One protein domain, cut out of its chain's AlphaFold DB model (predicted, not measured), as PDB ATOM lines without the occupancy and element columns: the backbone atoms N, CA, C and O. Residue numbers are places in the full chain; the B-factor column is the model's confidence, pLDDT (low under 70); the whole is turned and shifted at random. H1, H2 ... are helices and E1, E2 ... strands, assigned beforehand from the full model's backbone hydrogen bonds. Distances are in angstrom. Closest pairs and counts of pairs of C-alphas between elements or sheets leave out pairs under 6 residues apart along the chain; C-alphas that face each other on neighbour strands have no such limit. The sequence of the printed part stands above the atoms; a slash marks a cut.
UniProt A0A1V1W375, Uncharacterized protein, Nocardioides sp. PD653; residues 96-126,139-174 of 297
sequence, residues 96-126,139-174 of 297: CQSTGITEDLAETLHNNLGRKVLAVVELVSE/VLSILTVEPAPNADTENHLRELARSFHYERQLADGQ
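What this domain is: This is residues 96 to 126 and 139 to 174 of the 297 residues of an uncharacterized protein of Nocardioides sp. PD653 (UniProt A0A1V1W375). What does the model look like? AT first sight the model is a ribbon of two antiparallel strands, E1 and E2, with the short helix H1 beside E2; from the end of the ribbon where E2 ends, the long helix H2 folds back on the E1 side and slants away from the ribbon as in a V, and residues 158 to 174, of which 158 to 170 belong to H2, stand free. Which parts make it up? The printed part has 67 residues, with two named helices and two named strands in the order H1, E1, E2, H2, and its class is mixed. How compact is it? It is loose, with a radius of gyration of the C-alphas of 14.9 A, and flat, spanning 42 by 36 by 14 A.

Where its parts are: Where does the first element lie? H1 is residues 103 to 111, beginning at C-alpha 103 (-48.818, -14.825, 6.021). Where are the strands? E1 is residues 117 to 124, 21.6 A long, and E2 is residues 139 to 147, 23.3 A long. Where is the last element? H2, residues 151 to 170, runs 28.3 A from first to last C-alpha and ends at C-alpha 170 (-47.186, -15.795, -33.937).

How they stand to each other: How do the strands pair? E1 and E2 are antiparallel at 157 degrees between their directions, with N 118 and O 146 2.9 A apart and N 122 and O 141 2.8 A apart, both within hydrogen-bond range. E2 bends by 51 degrees at residue 143. Where do the helices stand? H1 and E2 are near each other, with 8 pairs of C-alphas within 10 A. H2 is apart from H1 and from E1. Are the helix backbones complete? In H1 and H2 every O i to N i+4 pair is within hydrogen-bond range.

The domain as a whole: How far does it reach? The two C-alphas farthest apart, those of Asp 104 and Gly 173, are 42.8 A apart, and residues 158 to 174, of which 158 to 170 belong to H2, stand free. Is it printed whole? Residues 127 to 138 are not printed, and C-alphas 126 and 139 are 7.1 A apart across the cut; the links H1 to E1 and E2 to H2 are tight. Where is confidence low? The mean pLDDT of the printed part is 70.4, and 27 residues are under 70, among them residues 116 to 126.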
ATOM      1  N   CYS A  96     -51.609  -4.540  -1.464       47.69
ATOM      2  CA  CYS A  96     -51.803  -6.003  -1.397       47.69
ATOM      3  C   CYS A  96     -53.023  -6.464  -0.572       47.69
ATOM      4  O   CYS A  96     -53.116  -7.627  -0.207       47.69
ATOM      5  N   GLN A  97     -53.968  -5.575  -0.258       56.12
ATOM      6  CA  GLN A  97     -55.177  -5.955   0.488       56.12
ATOM      7  C   GLN A  97     -56.085  -6.900  -0.320       56.12
ATOM      8  O   GLN A  97     -56.903  -7.591   0.274       56.12
ATOM      9  N   SER A  98     -55.933  -6.940  -1.648       58.12
ATOM     10  CA  SER A  98     -56.758  -7.726  -2.572       58.12
ATOM     11  C   SER A  98     -56.034  -8.895  -3.248       58.12
ATOM     12  O   SER A  98     -56.650  -9.582  -4.050       58.12
ATOM     13  N   THR A  99     -54.748  -9.140  -2.967       61.75
ATOM     14  CA  THR A  99     -53.981 -10.186  -3.677       61.75
ATOM     15  C   THR A  99     -54.193 -11.590  -3.109       61.75
ATOM     16  O   THR A  99     -53.673 -12.546  -3.669       61.75
ATOM     17  N   GLY A 100     -54.892 -11.727  -1.975       63.62
ATOM     18  CA  GLY A 100     -55.170 -13.027  -1.346       63.62
ATOM     19  C   GLY A 100     -53.954 -13.731  -0.721       63.62
ATOM     20  O   GLY A 100     -54.089 -14.838  -0.215       63.62
ATOM     21  N   ILE A 101     -52.772 -13.104  -0.714       67.56
ATOM     22  CA  ILE A 101     -51.547 -13.702  -0.160       67.56
ATOM     23  C   ILE A 101     -51.590 -13.624   1.370       67.56
ATOM     24  O   ILE A 101     -51.485 -12.536   1.940       67.56
ATOM     25  N   THR A 102     -51.739 -14.775   2.026       72.50
ATOM     26  CA  THR A 102     -51.724 -14.910   3.490       72.50
ATOM     27  C   THR A 102     -50.293 -14.956   4.045       72.50
ATOM     28  O   THR A 102     -49.334 -15.194   3.307       72.50
ATOM     29  N   GLU A 103     -50.128 -14.722   5.351       70.94
ATOM     30  CA  GLU A 103     -48.818 -14.825   6.021       70.94
ATOM     31  C   GLU A 103     -48.243 -16.249   5.925       70.94
ATOM     32  O   GLU A 103     -47.063 -16.399   5.615       70.94
ATOM     33  N   ASP A 104     -49.089 -17.276   6.050       72.94
ATOM     34  CA  ASP A 104     -48.704 -18.688   5.895       72.94
ATOM     35  C   ASP A 104     -48.196 -18.995   4.475       72.94
ATOM     36  O   ASP A 104     -47.215 -19.720   4.280       72.94
ATOM     37  N   LEU A 105     -48.832 -18.398   3.458       72.25
ATOM     38  CA  LEU A 105     -48.398 -18.530   2.069       72.25
ATOM     39  C   LEU A 105     -47.054 -17.829   1.846       72.25
ATOM     40  O   LEU A 105     -46.175 -18.366   1.172       72.25
ATOM     41  N   ALA A 106     -46.866 -16.649   2.438       73.81
ATOM     42  CA  ALA A 106     -45.600 -15.929   2.376       73.81
ATOM     43  C   ALA A 106     -44.466 -16.692   3.081       73.81
ATOM     44  O   ALA A 106     -43.347 -16.719   2.566       73.81
ATOM     45  N   GLU A 107     -44.741 -17.341   4.215       76.31
ATOM     46  CA  GLU A 107     -43.789 -18.222   4.900       76.31
ATOM     47  C   GLU A 107     -43.450 -19.451   4.045       76.31
ATOM     48  O   GLU A 107     -42.279 -19.791   3.884       76.31
ATOM     49  N   THR A 108     -44.449 -20.065   3.410       75.56
ATOM     50  CA  THR A 108     -44.244 -21.197   2.494       75.56
ATOM     51  C   THR A 108     -43.364 -20.802   1.307       75.56
ATOM     52  O   THR A 108     -42.408 -21.506   0.980       75.56
ATOM     53  N   LEU A 109     -43.627 -19.650   0.685       76.00
ATOM     54  CA  LEU A 109     -42.802 -19.108  -0.398       76.00
ATOM     55  C   LEU A 109     -41.385 -18.773   0.071       76.00
ATOM     56  O   LEU A 109     -40.421 -19.021  -0.649       76.00
ATOM     57  N   HIS A 110     -41.248 -18.243   1.287       77.44
ATOM     58  CA  HIS A 110     -39.954 -17.961   1.892       77.44
ATOM     59  C   HIS A 110     -39.135 -19.244   2.109       77.44
ATOM     60  O   HIS A 110     -37.954 -19.302   1.775       77.44
ATOM     61  N   ASN A 111     -39.760 -20.294   2.639       78.06
ATOM     62  CA  ASN A 111     -39.102 -21.580   2.878       78.06
ATOM     63  C   ASN A 111     -38.726 -22.297   1.573       78.06
ATOM     64  O   ASN A 111     -37.823 -23.128   1.565       78.06
ATOM     65  N   ASN A 112     -39.375 -21.931   0.467       73.06
ATOM     66  CA  ASN A 112     -39.068 -22.405  -0.877       73.06
ATOM     67  C   ASN A 112     -38.247 -21.394  -1.701       73.06
ATOM     68  O   ASN A 112     -38.199 -21.496  -2.926       73.06
ATOM     69  N   LEU A 113     -37.574 -20.427  -1.064       72.56
ATOM     70  CA  LEU A 113     -36.685 -19.503  -1.772       72.56
ATOM     71  C   LEU A 113     -35.601 -20.268  -2.545       72.56
ATOM     72  O   LEU A 113     -34.890 -21.104  -1.993       72.56
ATOM     73  N   GLY A 114     -35.476 -19.959  -3.835       67.31
ATOM     74  CA  GLY A 114     -34.564 -20.646  -4.755       67.31
ATOM     75  C   GLY A 114     -35.191 -21.831  -5.495       67.31
ATOM     76  O   GLY A 114     -34.613 -22.286  -6.478       67.31
ATOM     77  N   ARG A 115     -36.386 -22.284  -5.096       71.50
ATOM     78  CA  ARG A 115     -37.197 -23.251  -5.848       71.50
ATOM     79  C   ARG A 115     -38.222 -22.512  -6.704       71.50
ATOM     80  O   ARG A 115     -38.675 -21.425  -6.339       71.50
ATOM     81  N   LYS A 116     -38.580 -23.078  -7.858       68.12
ATOM     82  CA  LYS A 116     -39.633 -22.506  -8.705       68.12
ATOM     83  C   LYS A 116     -40.989 -23.023  -8.235       68.12
ATOM     84  O   LYS A 116     -41.132 -24.173  -7.824       68.12
ATOM     85  N   VAL A 117     -41.976 -22.136  -8.257       69.38
ATOM     86  CA  VAL A 117     -43.306 -22.387  -7.704       69.38
ATOM     87  C   VAL A 117     -44.344 -22.053  -8.763       69.38
ATOM     88  O   VAL A 117     -44.218 -21.040  -9.457       69.38
ATOM     89  N   LEU A 118     -45.345 -22.913  -8.898       69.50
ATOM     90  CA  LEU A 118     -46.482 -22.718  -9.781       69.50
ATOM     91  C   LEU A 118     -47.618 -22.107  -8.975       69.50
ATOM     92  O   LEU A 118     -47.866 -22.497  -7.839       69.50
ATOM     93  N   ALA A 119     -48.310 -21.140  -9.562       68.19
ATOM     94  CA  ALA A 119     -49.467 -20.518  -8.945       68.19
ATOM     95  C   ALA A 119     -50.653 -20.613  -9.899       68.19
ATOM     96  O   ALA A 119     -50.562 -20.169 -11.046       68.19
ATOM     97  N   VAL A 120     -51.762 -21.166  -9.418       65.56
ATOM     98  CA  VAL A 120     -53.048 -21.103 -10.103       65.56
ATOM     99  C   VAL A 120     -53.692 -19.775  -9.735       65.56
ATOM    100  O   VAL A 120     -54.027 -19.513  -8.575       65.56
ATOM    101  N   VAL A 121     -53.828 -18.913 -10.740       65.38
ATOM    102  CA  VAL A 121     -54.410 -17.580 -10.587       65.38
ATOM    103  C   VAL A 121     -55.814 -17.591 -11.170       65.38
ATOM    104  O   VAL A 121     -55.994 -17.796 -12.368       65.38
ATOM    105  N   GLU A 122     -56.803 -17.341 -10.322       61.09
ATOM    106  CA  GLU A 122     -58.168 -17.064 -10.736       61.09
ATOM    107  C   GLU A 122     -58.333 -15.557 -10.979       61.09
ATOM    108  O   GLU A 122     -58.066 -14.704 -10.125       61.09
ATOM    109  N   LEU A 123     -58.777 -15.221 -12.186       57.91
ATOM    110  CA  LEU A 123     -59.139 -13.867 -12.575       57.91
ATOM    111  C   LEU A 123     -60.606 -13.634 -12.227       57.91
ATOM    112  O   LEU A 123     -61.492 -14.097 -12.942       57.91
ATOM    113  N   VAL A 124     -60.865 -12.879 -11.161       61.50
ATOM    114  CA  VAL A 124     -62.229 -12.514 -10.781       61.50
ATOM    115  C   VAL A 124     -62.479 -11.068 -11.187       61.50
ATOM    116  O   VAL A 124     -61.938 -10.119 -10.613       61.50
ATOM    117  N   SER A 125     -63.323 -10.879 -12.202       58.53
ATOM    118  CA  SER A 125     -63.887  -9.563 -12.487       58.53
ATOM    119  C   SER A 125     -65.055  -9.325 -11.534       58.53
ATOM    120  O   SER A 125     -66.154  -9.843 -11.746       58.53
ATOM    121  N   GLU A 126     -64.841  -8.550 -10.475       59.91
ATOM    122  CA  GLU A 126     -65.958  -8.093  -9.652       59.91
ATOM    123  C   GLU A 126     -66.851  -7.183 -10.505       59.91
ATOM    124  O   GLU A 126     -66.424  -6.128 -10.984       59.91
ATOM    125  N   VAL A 139     -59.549  -7.947 -10.205       59.53
ATOM    126  CA  VAL A 139     -58.916  -8.529  -9.018       59.53
ATOM    127  C   VAL A 139     -58.308  -9.872  -9.408       59.53
ATOM    128  O   VAL A 139     -58.967 -10.736  -9.983       59.53
ATOM    129  N   LEU A 140     -57.019 -10.025  -9.116       59.81
ATOM    130  CA  LEU A 140     -56.287 -11.274  -9.298       59.81
ATOM    131  C   LEU A 140     -56.297 -12.018  -7.969       59.81
ATOM    132  O   LEU A 140     -55.678 -11.551  -7.011       59.81
ATOM    133  N   SER A 141     -56.992 -13.151  -7.919       61.75
ATOM    134  CA  SER A 141     -57.008 -14.031  -6.758       61.75
ATOM    135  C   SER A 141     -56.091 -15.218  -7.025       61.75
ATOM    136  O   SER A 141     -56.266 -15.940  -8.002       61.75
ATOM    137  N   ILE A 142     -55.083 -15.427  -6.184       69.31
ATOM    138  CA  ILE A 142     -54.230 -16.617  -6.268       69.31
ATOM    139  C   ILE A 142     -54.820 -17.650  -5.312       69.31
ATOM    140  O   ILE A 142     -54.771 -17.449  -4.101       69.31
ATOM    141  N   LEU A 143     -55.406 -18.720  -5.852       67.69
ATOM    142  CA  LEU A 143     -56.094 -19.730  -5.043       67.69
ATOM    143  C   LEU A 143     -55.119 -20.752  -4.470       67.69
ATOM    144  O   LEU A 143     -55.129 -21.027  -3.272       67.69
ATOM    145  N   THR A 144     -54.285 -21.320  -5.337       71.31
ATOM    146  CA  THR A 144     -53.360 -22.388  -4.971       71.31
ATOM    147  C   THR A 144     -51.982 -22.093  -5.523       71.31
ATOM    148  O   THR A 144     -51.808 -21.570  -6.624       71.31
ATOM    149  N   VAL A 145     -50.981 -22.395  -4.709       71.81
ATOM    150  CA  VAL A 145     -49.576 -22.222  -5.042       71.81
ATOM    151  C   VAL A 145     -48.891 -23.523  -4.675       71.81
ATOM    152  O   VAL A 145     -48.797 -23.858  -3.495       71.81
ATOM    153  N   GLU A 146     -48.445 -24.257  -5.683       74.25
ATOM    154  CA  GLU A 146     -47.821 -25.562  -5.510       74.25
ATOM    155  C   GLU A 146     -46.378 -25.520  -6.031       74.25
ATOM    156  O   GLU A 146     -46.121 -25.036  -7.140       74.25
ATOM    157  N   PRO A 147     -45.391 -25.972  -5.238       73.31
ATOM    158  CA  PRO A 147     -44.030 -26.117  -5.728       73.31
ATOM    159  C   PRO A 147     -43.974 -27.227  -6.785       73.31
ATOM    160  O   PRO A 147     -44.679 -28.229  -6.677       73.31
ATOM    161  N   ALA A 148     -43.114 -27.068  -7.793       75.88
ATOM    162  CA  ALA A 148     -42.901 -28.138  -8.761       75.88
ATOM    163  C   ALA A 148     -42.309 -29.374  -8.046       75.88
ATOM    164  O   ALA A 148     -41.367 -29.217  -7.261       75.88
ATOM    165  N   PRO A 149     -42.835 -30.589  -8.290       78.69
ATOM    166  CA  PRO A 149     -42.403 -31.788  -7.570       78.69
ATOM    167  C   PRO A 149     -40.977 -32.218  -7.941       78.69
ATOM    168  O   PRO A 149     -40.258 -32.755  -7.103       78.69
ATOM    169  N   ASN A 150     -40.551 -31.971  -9.182       84.44
ATOM    170  CA  ASN A 150     -39.219 -32.294  -9.691       84.44
ATOM    171  C   ASN A 150     -38.743 -31.245 -10.719       84.44
ATOM    172  O   ASN A 150     -39.529 -30.437 -11.229       84.44
ATOM    173  N   ALA A 151     -37.440 -31.257 -11.018       80.62
ATOM    174  CA  ALA A 151     -36.819 -30.334 -11.973       80.62
ATOM    175  C   ALA A 151     -37.301 -30.559 -13.421       80.62
ATOM    176  O   ALA A 151     -37.377 -29.609 -14.201       80.62
ATOM    177  N   ASP A 152     -37.686 -31.788 -13.771       82.38
ATOM    178  CA  ASP A 152     -38.173 -32.119 -15.114       82.38
ATOM    179  C   ASP A 152     -39.556 -31.521 -15.384       82.38
ATOM    180  O   ASP A 152     -39.755 -30.881 -16.416       82.38
ATOM    181  N   THR A 153     -40.492 -31.622 -14.430       79.38
ATOM    182  CA  THR A 153     -41.811 -30.965 -14.527       79.38
ATOM    183  C   THR A 153     -41.646 -29.453 -14.609       79.38
ATOM    184  O   THR A 153     -42.338 -28.781 -15.372       79.38
ATOM    185  N   GLU A 154     -40.696 -28.897 -13.860       79.88
ATOM    186  CA  GLU A 154     -40.370 -27.477 -13.915       79.88
ATOM    187  C   GLU A 154     -39.871 -27.045 -15.306       79.88
ATOM    188  O   GLU A 154     -40.317 -26.022 -15.842       79.88
ATOM    189  N   ASN A 155     -38.970 -27.822 -15.909       82.06
ATOM    190  CA  ASN A 155     -38.474 -27.574 -17.261       82.06
ATOM    191  C   ASN A 155     -39.585 -27.728 -18.306       82.06
ATOM    192  O   ASN A 155     -39.722 -26.859 -19.170       82.06
ATOM    193  N   HIS A 156     -40.418 -28.761 -18.179       81.94
ATOM    194  CA  HIS A 156     -41.549 -29.014 -19.065       81.94
ATOM    195  C   HIS A 156     -42.563 -27.864 -19.040       81.94
ATOM    196  O   HIS A 156     -42.913 -27.316 -20.083       81.94
ATOM    197  N   LEU A 157     -42.970 -27.407 -17.852       79.81
ATOM    198  CA  LEU A 157     -43.903 -26.284 -17.712       79.81
ATOM    199  C   LEU A 157     -43.320 -24.968 -18.229       79.81
ATOM    200  O   LEU A 157     -44.045 -24.125 -18.756       79.81
ATOM    201  N   ARG A 158     -42.002 -24.783 -18.116       80.31
ATOM    202  CA  ARG A 158     -41.316 -23.635 -18.710       80.31
ATOM    203  C   ARG A 158     -41.309 -23.707 -20.236       80.31
ATOM    204  O   ARG A 158     -41.423 -22.661 -20.873       80.31
ATOM    205  N   GLU A 159     -41.103 -24.887 -20.810       82.38
ATOM    206  CA  GLU A 159     -41.171 -25.086 -22.260       82.38
ATOM    207  C   GLU A 159     -42.586 -24.820 -22.773       82.38
ATOM    208  O   GLU A 159     -42.766 -24.061 -23.716       82.38
ATOM    209  N   LEU A 160     -43.591 -25.311 -22.053       81.69
ATOM    210  CA  LEU A 160     -45.005 -25.099 -22.343       81.69
ATOM    211  C   LEU A 160     -45.419 -23.618 -22.212       81.69
ATOM    212  O   LEU A 160     -46.150 -23.080 -23.036       81.69
ATOM    213  N   ALA A 161     -44.890 -22.892 -21.223       79.00
ATOM    214  CA  ALA A 161     -45.089 -21.444 -21.133       79.00
ATOM    215  C   ALA A 161     -44.401 -20.684 -22.285       79.00
ATOM    216  O   ALA A 161     -44.936 -19.689 -22.781       79.00
ATOM    217  N   ARG A 162     -43.216 -21.142 -22.717       81.19
ATOM    218  CA  ARG A 162     -42.506 -20.579 -23.873       81.19
ATOM    219  C   ARG A 162     -43.256 -20.844 -25.173       81.19
ATOM    220  O   ARG A 162     -43.384 -19.907 -25.956       81.19
ATOM    221  N   SER A 163     -43.791 -22.047 -25.375       75.81
ATOM    222  CA  SER A 163     -44.573 -22.384 -26.565       75.81
ATOM    223  C   SER A 163     -45.847 -21.551 -26.639       75.81
ATOM    224  O   SER A 163     -46.063 -20.905 -27.657       75.81
ATOM    225  N   PHE A 164     -46.612 -21.415 -25.550       76.88
ATOM    226  CA  PHE A 164     -47.787 -20.535 -25.538       76.88
ATOM    227  C   PHE A 164     -47.442 -19.071 -25.791       76.88
ATOM    228  O   PHE A 164     -48.189 -18.354 -26.455       76.88
ATOM    229  N   HIS A 165     -46.318 -18.593 -25.255       75.94
ATOM    230  CA  HIS A 165     -45.880 -17.231 -25.524       75.94
ATOM    231  C   HIS A 165     -45.501 -17.041 -26.995       75.94
ATOM    232  O   HIS A 165     -45.889 -16.045 -27.600       75.94
ATOM    233  N   TYR A 166     -44.778 -18.002 -27.564       77.31
ATOM    234  CA  TYR A 166     -44.386 -18.007 -28.966       77.31
ATOM    235  C   TYR A 166     -45.600 -18.107 -29.898       77.31
ATOM    236  O   TYR A 166     -45.718 -17.316 -30.828       77.31
ATOM    237  N   GLU A 167     -46.554 -18.989 -29.605       75.44
ATOM    238  CA  GLU A 167     -47.830 -19.087 -30.316       75.44
ATOM    239  C   GLU A 167     -48.624 -17.790 -30.226       75.44
ATOM    240  O   GLU A 167     -49.171 -17.345 -31.227       75.44
ATOM    241  N   ARG A 168     -48.648 -17.134 -29.061       74.06
ATOM    242  CA  ARG A 168     -49.296 -15.829 -28.904       74.06
ATOM    243  C   ARG A 168     -48.627 -14.747 -29.750       74.06
ATOM    244  O   ARG A 168     -49.338 -13.932 -30.320       74.06
ATOM    245  N   GLN A 169     -47.297 -14.742 -29.837       71.69
ATOM    246  CA  GLN A 169     -46.552 -13.814 -30.695       71.69
ATOM    247  C   GLN A 169     -46.769 -14.110 -32.185       71.69
ATOM    248  O   GLN A 169     -46.947 -13.194 -32.981       71.69
ATOM    249  N   LEU A 170     -46.800 -15.384 -32.583       70.75
ATOM    250  CA  LEU A 170     -47.186 -15.795 -33.937       70.75
ATOM    251  C   LEU A 170     -48.632 -15.390 -34.251       70.75
ATOM    252  O   LEU A 170     -48.937 -14.946 -35.356       70.75
ATOM    253  N   ALA A 171     -49.506 -15.501 -33.255       63.44
ATOM    254  CA  ALA A 171     -50.895 -15.084 -33.292       63.44
ATOM    255  C   ALA A 171     -51.090 -13.582 -33.029       63.44
ATOM    256  O   ALA A 171     -52.234 -13.165 -32.880       63.44
ATOM    257  N   ASP A 172     -50.043 -12.739 -33.037       51.38
ATOM    258  CA  ASP A 172     -50.199 -11.271 -33.092       51.38
ATOM    259  C   ASP A 172     -50.783 -10.794 -34.445       51.38
ATOM    260  O   ASP A 172     -51.080  -9.614 -34.630       51.38
ATOM    261  N   GLY A 173     -51.105 -11.719 -35.356       51.31
ATOM    262  CA  GLY A 173     -52.353 -11.645 -36.118       51.31
ATOM    263  C   GLY A 173     -53.539 -12.005 -35.221       51.31
ATOM    264  O   GLY A 173     -54.131 -13.066 -35.386       51.31
ATOM    265  N   GLN A 174     -53.809 -11.150 -34.236       44.56
ATOM    266  CA  GLN A 174     -54.752 -11.350 -33.140       44.56
ATOM    267  C   GLN A 174     -56.001 -12.120 -33.608       44.56
ATOM    268  O   GLN A 174     -56.778 -11.586 -34.401       44.56
TER     269      GLN A 174